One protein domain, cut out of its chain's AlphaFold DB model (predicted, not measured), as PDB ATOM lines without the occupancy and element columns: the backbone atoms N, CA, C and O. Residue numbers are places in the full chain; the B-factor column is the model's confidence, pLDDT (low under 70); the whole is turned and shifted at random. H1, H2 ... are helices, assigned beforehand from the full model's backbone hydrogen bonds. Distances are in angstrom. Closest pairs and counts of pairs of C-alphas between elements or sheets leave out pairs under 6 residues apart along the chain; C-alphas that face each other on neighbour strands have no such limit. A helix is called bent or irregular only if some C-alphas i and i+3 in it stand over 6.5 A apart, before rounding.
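Overview. This is residues 242 to 286 of the 291 residues of the protein "HTH cro/C1-type domain-containing protein" of Planctomycetes bacterium (UniProt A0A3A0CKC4). Two long helices, H2 and H3, make an open V, the chain folding back between them at residues 268 and 269, and a short helix, H1, packs on H2 near the end away from that turn, standing out to one side of the V. The arms of the V do not pack on each other, and residues 277 to 286 of H3 stick out free. The printed part has 45 residues with three named helices, in the order H1, H2, H3, and no named strand; the class is all helix. The whole is only just loose, close to compact, with a radius of gyration of the C-alphas of 11.6 A, and its C-alphas span 28 by 28 by 18 A.

Along the chain. Find C-alpha 242 at (-9.313, -13.304, -22.195); there H1 begins, and it holds residues 242 to 248, 10.2 A from first to last C-alpha. After residues 249 to 251, look for C-alpha 252 at (-14.054, -14.706, -39.924), where H2 begins; it holds residues 252 to 267 and is 25.6 A long from first to last C-alpha. H2 is irregular: the C-alphas of Ser 264 and Arg 267 are 7.3 A apart. After Leu 268 and Thr 269 comes H3, residues 270 to 286, the longest helix by residues, with 24.8 A from its first to its last C-alpha; it ends at C-alpha 286, at (-35.086, -9.853, -32.198).

Arrangement. Start with H1 and look from it to H2: the two touch, and their closest C-alphas are those of Ala 248 and Ala 255, 5.1 A apart. H2 touches H1 with residues 254 to 259 alone. They run opposite ways at a steep tilt of 67 degrees, only just short of about perpendicular. Go on to H3, which touches no helix. H2 and H3 are only just apart, their closest C-alphas being 8.1 A from each other. H1 and H3 are apart. On the backbone you will find each O i to N i+4 pair of H1 and H3 within hydrogen-bond range, and 9 of 12 such pairs in H2.

Size, cuts and confidence. The two C-alphas farthest apart are those of Ala 252 and Asp 271, at 29.5 A, and from C-alpha 242 to C-alpha 286 it is 27.9 A. Without residues 277 to 286, which stand free, the body has 35 residues and spans 28 by 18 by 13 A. Both links, H1 to H2 and H2 to H3, are tight, and the printed part has no cut. The mean pLDDT of the printed part is 93.3, and no printed residue is under 70.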
ATOM      1  N   THR A 242      -9.466 -12.064 -21.424       84.56
ATOM      2  CA  THR A 242      -9.313 -13.304 -22.195       84.56
ATOM      3  C   THR A 242     -10.515 -13.597 -23.092       84.56
ATOM      4  O   THR A 242     -10.339 -14.061 -24.221       84.56
ATOM      5  N   VAL A 243     -11.721 -13.239 -22.639       85.81
ATOM      6  CA  VAL A 243     -12.960 -13.400 -23.411       85.81
ATOM      7  C   VAL A 243     -12.928 -12.569 -24.697       85.81
ATOM      8  O   VAL A 243     -13.409 -13.023 -25.730       85.81
ATOM      9  N   VAL A 244     -12.303 -11.385 -24.684       87.19
ATOM     10  CA  VAL A 244     -12.216 -10.519 -25.875       87.19
ATOM     11  C   VAL A 244     -11.413 -11.195 -26.978       87.19
ATOM     12  O   VAL A 244     -11.804 -11.124 -28.139       87.19
ATOM     13  N   GLY A 245     -10.324 -11.885 -26.623       86.50
ATOM     14  CA  GLY A 245      -9.532 -12.650 -27.583       86.50
ATOM     15  C   GLY A 245     -10.358 -13.756 -28.236       86.50
ATOM     16  O   GLY A 245     -10.408 -13.833 -29.457       86.50
ATOM     17  N   GLN A 246     -11.067 -14.545 -27.425       88.94
ATOM     18  CA  GLN A 246     -11.910 -15.644 -27.907       88.94
ATOM     19  C   GLN A 246     -13.030 -15.151 -28.832       88.94
ATOM     20  O   GLN A 246     -13.212 -15.700 -29.917       88.94
ATOM     21  N   VAL A 247     -13.738 -14.091 -28.431       88.56
ATOM     22  CA  VAL A 247     -14.836 -13.498 -29.210       88.56
ATOM     23  C   VAL A 247     -14.322 -12.871 -30.505       88.56
ATOM     24  O   VAL A 247     -14.959 -13.002 -31.546       88.56
ATOM     25  N   ALA A 248     -13.160 -12.215 -30.475       87.50
ATOM     26  CA  ALA A 248     -12.579 -11.608 -31.667       87.50
ATOM     27  C   ALA A 248     -12.105 -12.648 -32.696       87.50
ATOM     28  O   ALA A 248     -12.037 -12.327 -33.877       87.50
ATOM     29  N   THR A 249     -11.779 -13.876 -32.280       90.31
ATOM     30  CA  THR A 249     -11.259 -14.925 -33.176       90.31
ATOM     31  C   THR A 249     -12.266 -16.021 -33.519       90.31
ATOM     32  O   THR A 249     -11.888 -16.980 -34.183       90.31
ATOM     33  N   GLN A 250     -13.512 -15.924 -33.052       92.81
ATOM     34  CA  GLN A 250     -14.494 -16.999 -33.195       92.81
ATOM     35  C   GLN A 250     -14.880 -17.254 -34.661       92.81
ATOM     36  O   GLN A 250     -14.794 -18.388 -35.124       92.81
ATOM     37  N   ASP A 251     -15.248 -16.198 -35.390       94.69
ATOM     38  CA  ASP A 251     -15.677 -16.253 -36.790       94.69
ATOM     39  C   ASP A 251     -14.852 -15.294 -37.669       94.69
ATOM     40  O   ASP A 251     -14.372 -14.251 -37.210       94.69
ATOM     41  N   ALA A 252     -14.754 -15.578 -38.973       94.00
ATOM     42  CA  ALA A 252     -14.054 -14.706 -39.924       94.00
ATOM     43  C   ALA A 252     -14.640 -13.281 -39.956       94.00
ATOM     44  O   ALA A 252     -13.903 -12.296 -39.935       94.00
ATOM     45  N   VAL A 253     -15.973 -13.167 -39.921       94.31
ATOM     46  CA  VAL A 253     -16.664 -11.868 -39.886       94.31
ATOM     47  C   VAL A 253     -16.353 -11.122 -38.586       94.31
ATOM     48  O   VAL A 253     -16.099  -9.920 -38.613       94.31
ATOM     49  N   THR A 254     -16.322 -11.814 -37.443       92.94
ATOM     50  CA  THR A 254     -15.979 -11.181 -36.160       92.94
ATOM     51  C   THR A 254     -14.526 -10.716 -36.124       92.94
ATOM     52  O   THR A 254     -14.267  -9.604 -35.666       92.94
ATOM     53  N   ALA A 255     -13.596 -11.489 -36.688       93.06
ATOM     54  CA  ALA A 255     -12.183 -11.126 -36.748       93.06
ATOM     55  C   ALA A 255     -11.926  -9.856 -37.575       93.06
ATOM     56  O   ALA A 255     -11.029  -9.081 -37.246       93.06
ATOM     57  N   GLU A 256     -12.737  -9.602 -38.605       94.44
ATOM     58  CA  GLU A 256     -12.678  -8.368 -39.392       94.44
ATOM     59  C   GLU A 256     -13.390  -7.196 -38.692       94.44
ATOM     60  O   GLU A 256     -12.825  -6.107 -38.551       94.44
ATOM     61  N   LYS A 257     -14.628  -7.411 -38.225       95.12
ATOM     62  CA  LYS A 257     -15.499  -6.329 -37.740       95.12
ATOM     63  C   LYS A 257     -15.201  -5.877 -36.315       95.12
ATOM     64  O   LYS A 257     -15.395  -4.701 -36.008       95.12
ATOM     65  N   VAL A 258     -14.697  -6.751 -35.441       94.81
ATOM     66  CA  VAL A 258     -14.390  -6.385 -34.046       94.81
ATOM     67  C   VAL A 258     -13.284  -5.321 -33.973       94.81
ATOM     68  O   VAL A 258     -13.502  -4.297 -33.321       94.81
ATOM     69  N   PRO A 259     -12.130  -5.454 -34.657       92.56
ATOM     70  CA  PRO A 259     -11.119  -4.399 -34.662       92.56
ATOM     71  C   PRO A 259     -11.613  -3.080 -35.267       92.56
ATOM     72  O   PRO A 259     -11.230  -2.013 -34.793       92.56
ATOM     73  N   GLU A 260     -12.446  -3.127 -36.312       94.81
ATOM     74  CA  GLU A 260     -13.051  -1.933 -36.918       94.81
ATOM     75  C   GLU A 260     -13.960  -1.198 -35.918       94.81
ATOM     76  O   GLU A 260     -13.788   0.004 -35.697       94.81
ATOM     77  N   LEU A 261     -14.836  -1.938 -35.233       95.50
ATOM     78  CA  LEU A 261     -15.697  -1.425 -34.170       95.50
ATOM     79  C   LEU A 261     -14.887  -0.808 -33.022       95.50
ATOM     80  O   LEU A 261     -15.179   0.300 -32.583       95.50
ATOM     81  N   LEU A 262     -13.838  -1.482 -32.539       93.06
ATOM     82  CA  LEU A 262     -13.020  -0.966 -31.433       93.06
ATOM     83  C   LEU A 262     -12.245   0.306 -31.818       93.06
ATOM     84  O   LEU A 262     -12.047   1.189 -30.979       93.06
ATOM     85  N   ARG A 263     -11.826   0.438 -33.085       94.88
ATOM     86  CA  ARG A 263     -11.172   1.658 -33.586       94.88
ATOM     87  C   ARG A 263     -12.137   2.840 -33.635       94.88
ATOM     88  O   ARG A 263     -11.756   3.930 -33.199       94.88
ATOM     89  N   SER A 264     -13.359   2.642 -34.131       95.94
ATOM     90  CA  SER A 264     -14.379   3.700 -34.200       95.94
ATOM     91  C   SER A 264     -14.905   4.076 -32.813       95.94
ATOM     92  O   SER A 264     -15.092   5.257 -32.514       95.94
ATOM     93  N   ALA A 265     -15.027   3.097 -31.918       94.62
ATOM     94  CA  ALA A 265     -15.547   3.282 -30.571       94.62
ATOM     95  C   ALA A 265     -14.552   3.918 -29.572       94.62
ATOM     96  O   ALA A 265     -14.933   4.256 -28.453       94.62
ATOM     97  N   ARG A 266     -13.283   4.156 -29.952       93.38
ATOM     98  CA  ARG A 266     -12.222   4.672 -29.053       93.38
ATOM     99  C   ARG A 266     -12.571   5.986 -28.336       93.38
ATOM    100  O   ARG A 266     -11.998   6.281 -27.290       93.38
ATOM    101  N   ARG A 267     -13.445   6.810 -28.921       93.44
ATOM    102  CA  ARG A 267     -13.821   8.138 -28.398       93.44
ATOM    103  C   ARG A 267     -15.205   8.176 -27.745       93.44
ATOM    104  O   ARG A 267     -15.661   9.264 -27.406       93.44
ATOM    105  N   LEU A 268     -15.865   7.030 -27.586       95.12
ATOM    106  CA  LEU A 268     -17.179   6.980 -26.953       95.12
ATOM    107  C   LEU A 268     -17.084   7.268 -25.451       95.12
ATOM    108  O   LEU A 268     -16.147   6.855 -24.764       95.12
ATOM    109  N   THR A 269     -18.082   7.991 -24.959       95.06
ATOM    110  CA  THR A 269     -18.331   8.228 -23.532       95.06
ATOM    111  C   THR A 269     -18.968   6.999 -22.878       95.06
ATOM    112  O   THR A 269     -19.430   6.098 -23.577       95.06
ATOM    113  N   SER A 270     -19.009   6.950 -21.540       91.00
ATOM    114  CA  SER A 270     -19.624   5.828 -20.806       91.00
ATOM    115  C   SER A 270     -21.073   5.592 -21.246       91.00
ATOM    116  O   SER A 270     -21.416   4.485 -21.642       91.00
ATOM    117  N   ASP A 271     -21.881   6.652 -21.299       94.69
ATOM    118  CA  ASP A 271     -23.302   6.560 -21.659       94.69
ATOM    119  C   ASP A 271     -23.507   6.078 -23.108       94.69
ATOM    120  O   ASP A 271     -24.468   5.375 -23.431       94.69
ATOM    121  N   GLN A 272     -22.581   6.434 -24.004       96.69
ATOM    122  CA  GLN A 272     -22.593   5.961 -25.389       96.69
ATOM    123  C   GLN A 272     -22.204   4.485 -25.497       96.69
ATOM    124  O   GLN A 272     -22.779   3.773 -26.319       96.69
ATOM    125  N   TRP A 273     -21.260   4.016 -24.676       95.56
ATOM    126  CA  TRP A 273     -20.944   2.592 -24.576       95.56
ATOM    127  C   TRP A 273     -22.148   1.790 -24.085       95.56
ATOM    128  O   TRP A 273     -22.476   0.773 -24.694       95.56
ATOM    129  N   ASP A 274     -22.845   2.277 -23.058       95.50
ATOM    130  CA  ASP A 274     -24.051   1.631 -22.532       95.50
ATOM    131  C   ASP A 274     -25.154   1.561 -23.599       95.50
ATOM    132  O   ASP A 274     -25.723   0.499 -23.853       95.50
ATOM    133  N   SER A 275     -25.370   2.664 -24.323       97.19
ATOM    134  CA  SER A 275     -26.330   2.725 -25.434       97.19
ATOM    135  C   SER A 275     -25.994   1.739 -26.561       97.19
ATOM    136  O   SER A 275     -26.883   1.075 -27.097       97.19
ATOM    137  N   LEU A 276     -24.711   1.611 -26.914       96.94
ATOM    138  CA  LEU A 276     -24.236   0.679 -27.940       96.94
ATOM    139  C   LEU A 276     -24.433  -0.782 -27.509       96.94
ATOM    140  O   LEU A 276     -24.872  -1.613 -28.307       96.94
ATOM    141  N   ILE A 277     -24.154  -1.091 -26.241       95.75
ATOM    142  CA  ILE A 277     -24.378  -2.419 -25.657       95.75
ATOM    143  C   ILE A 277     -25.872  -2.761 -25.675       95.75
ATOM    144  O   ILE A 277     -26.249  -3.873 -26.056       95.75
ATOM    145  N   ASP A 278     -26.734  -1.818 -25.305       97.25
ATOM    146  CA  ASP A 278     -28.181  -2.021 -25.305       97.25
ATOM    147  C   ASP A 278     -28.737  -2.218 -26.717       97.25
ATOM    148  O   ASP A 278     -29.582  -3.092 -26.932       97.25
ATOM    149  N   GLN A 279     -28.226  -1.482 -27.703       96.81
ATOM    150  CA  GLN A 279     -28.579  -1.693 -29.104       96.81
ATOM    151  C   GLN A 279     -28.180  -3.099 -29.579       96.81
ATOM    152  O   GLN A 279     -29.004  -3.800 -30.173       96.81
ATOM    153  N   ALA A 280     -26.965  -3.556 -29.261       95.31
ATOM    154  CA  ALA A 280     -26.505  -4.900 -29.614       95.31
ATOM    155  C   ALA A 280     -27.365  -6.004 -28.966       95.31
ATOM    156  O   ALA A 280     -27.694  -7.002 -29.614       95.31
ATOM    157  N   LYS A 281     -27.792  -5.814 -27.709       95.56
ATOM    158  CA  LYS A 281     -28.716  -6.731 -27.018       95.56
ATOM    159  C   LYS A 281     -30.090  -6.789 -27.689       95.56
ATOM    160  O   LYS A 281     -30.644  -7.874 -27.840       95.56
ATOM    161  N   ARG A 282     -30.641  -5.650 -28.121       95.88
ATOM    162  CA  ARG A 282     -31.932  -5.610 -28.836       95.88
ATOM    163  C   ARG A 282     -31.860  -6.365 -30.163       95.88
ATOM    164  O   ARG A 282     -32.735  -7.178 -30.446       95.88
ATOM    165  N   MET A 283     -30.786  -6.160 -30.930       95.19
ATOM    166  CA  MET A 283     -30.576  -6.848 -32.210       95.19
ATOM    167  C   MET A 283     -30.415  -8.369 -32.053       95.19
ATOM    168  O   MET A 283     -30.888  -9.129 -32.897       95.19
ATOM    169  N   SER A 284     -29.767  -8.836 -30.979       93.25
ATOM    170  CA  SER A 284     -29.622 -10.277 -30.724       93.25
ATOM    171  C   SER A 284     -30.914 -10.930 -30.222       93.25
ATOM    172  O   SER A 284     -31.169 -12.093 -30.547       93.25
ATOM    173  N   ALA A 285     -31.752 -10.191 -29.487       91.19
ATOM    174  CA  ALA A 285     -33.048 -10.667 -29.010       91.19
ATOM    175  C   ALA A 285     -34.076 -10.814 -30.146       91.19
ATOM    176  O   ALA A 285     -34.740 -11.848 -30.231       91.19
ATOM    177  N   ASP A 286     -34.159  -9.836 -31.053       90.50
ATOM    178  CA  ASP A 286     -35.086  -9.853 -32.198       90.50
ATOM    179  C   ASP A 286     -34.853 -11.073 -33.111       90.50
ATOM    180  O   ASP A 286     -35.777 -11.798 -33.484       90.50
TER     181      ASP A 286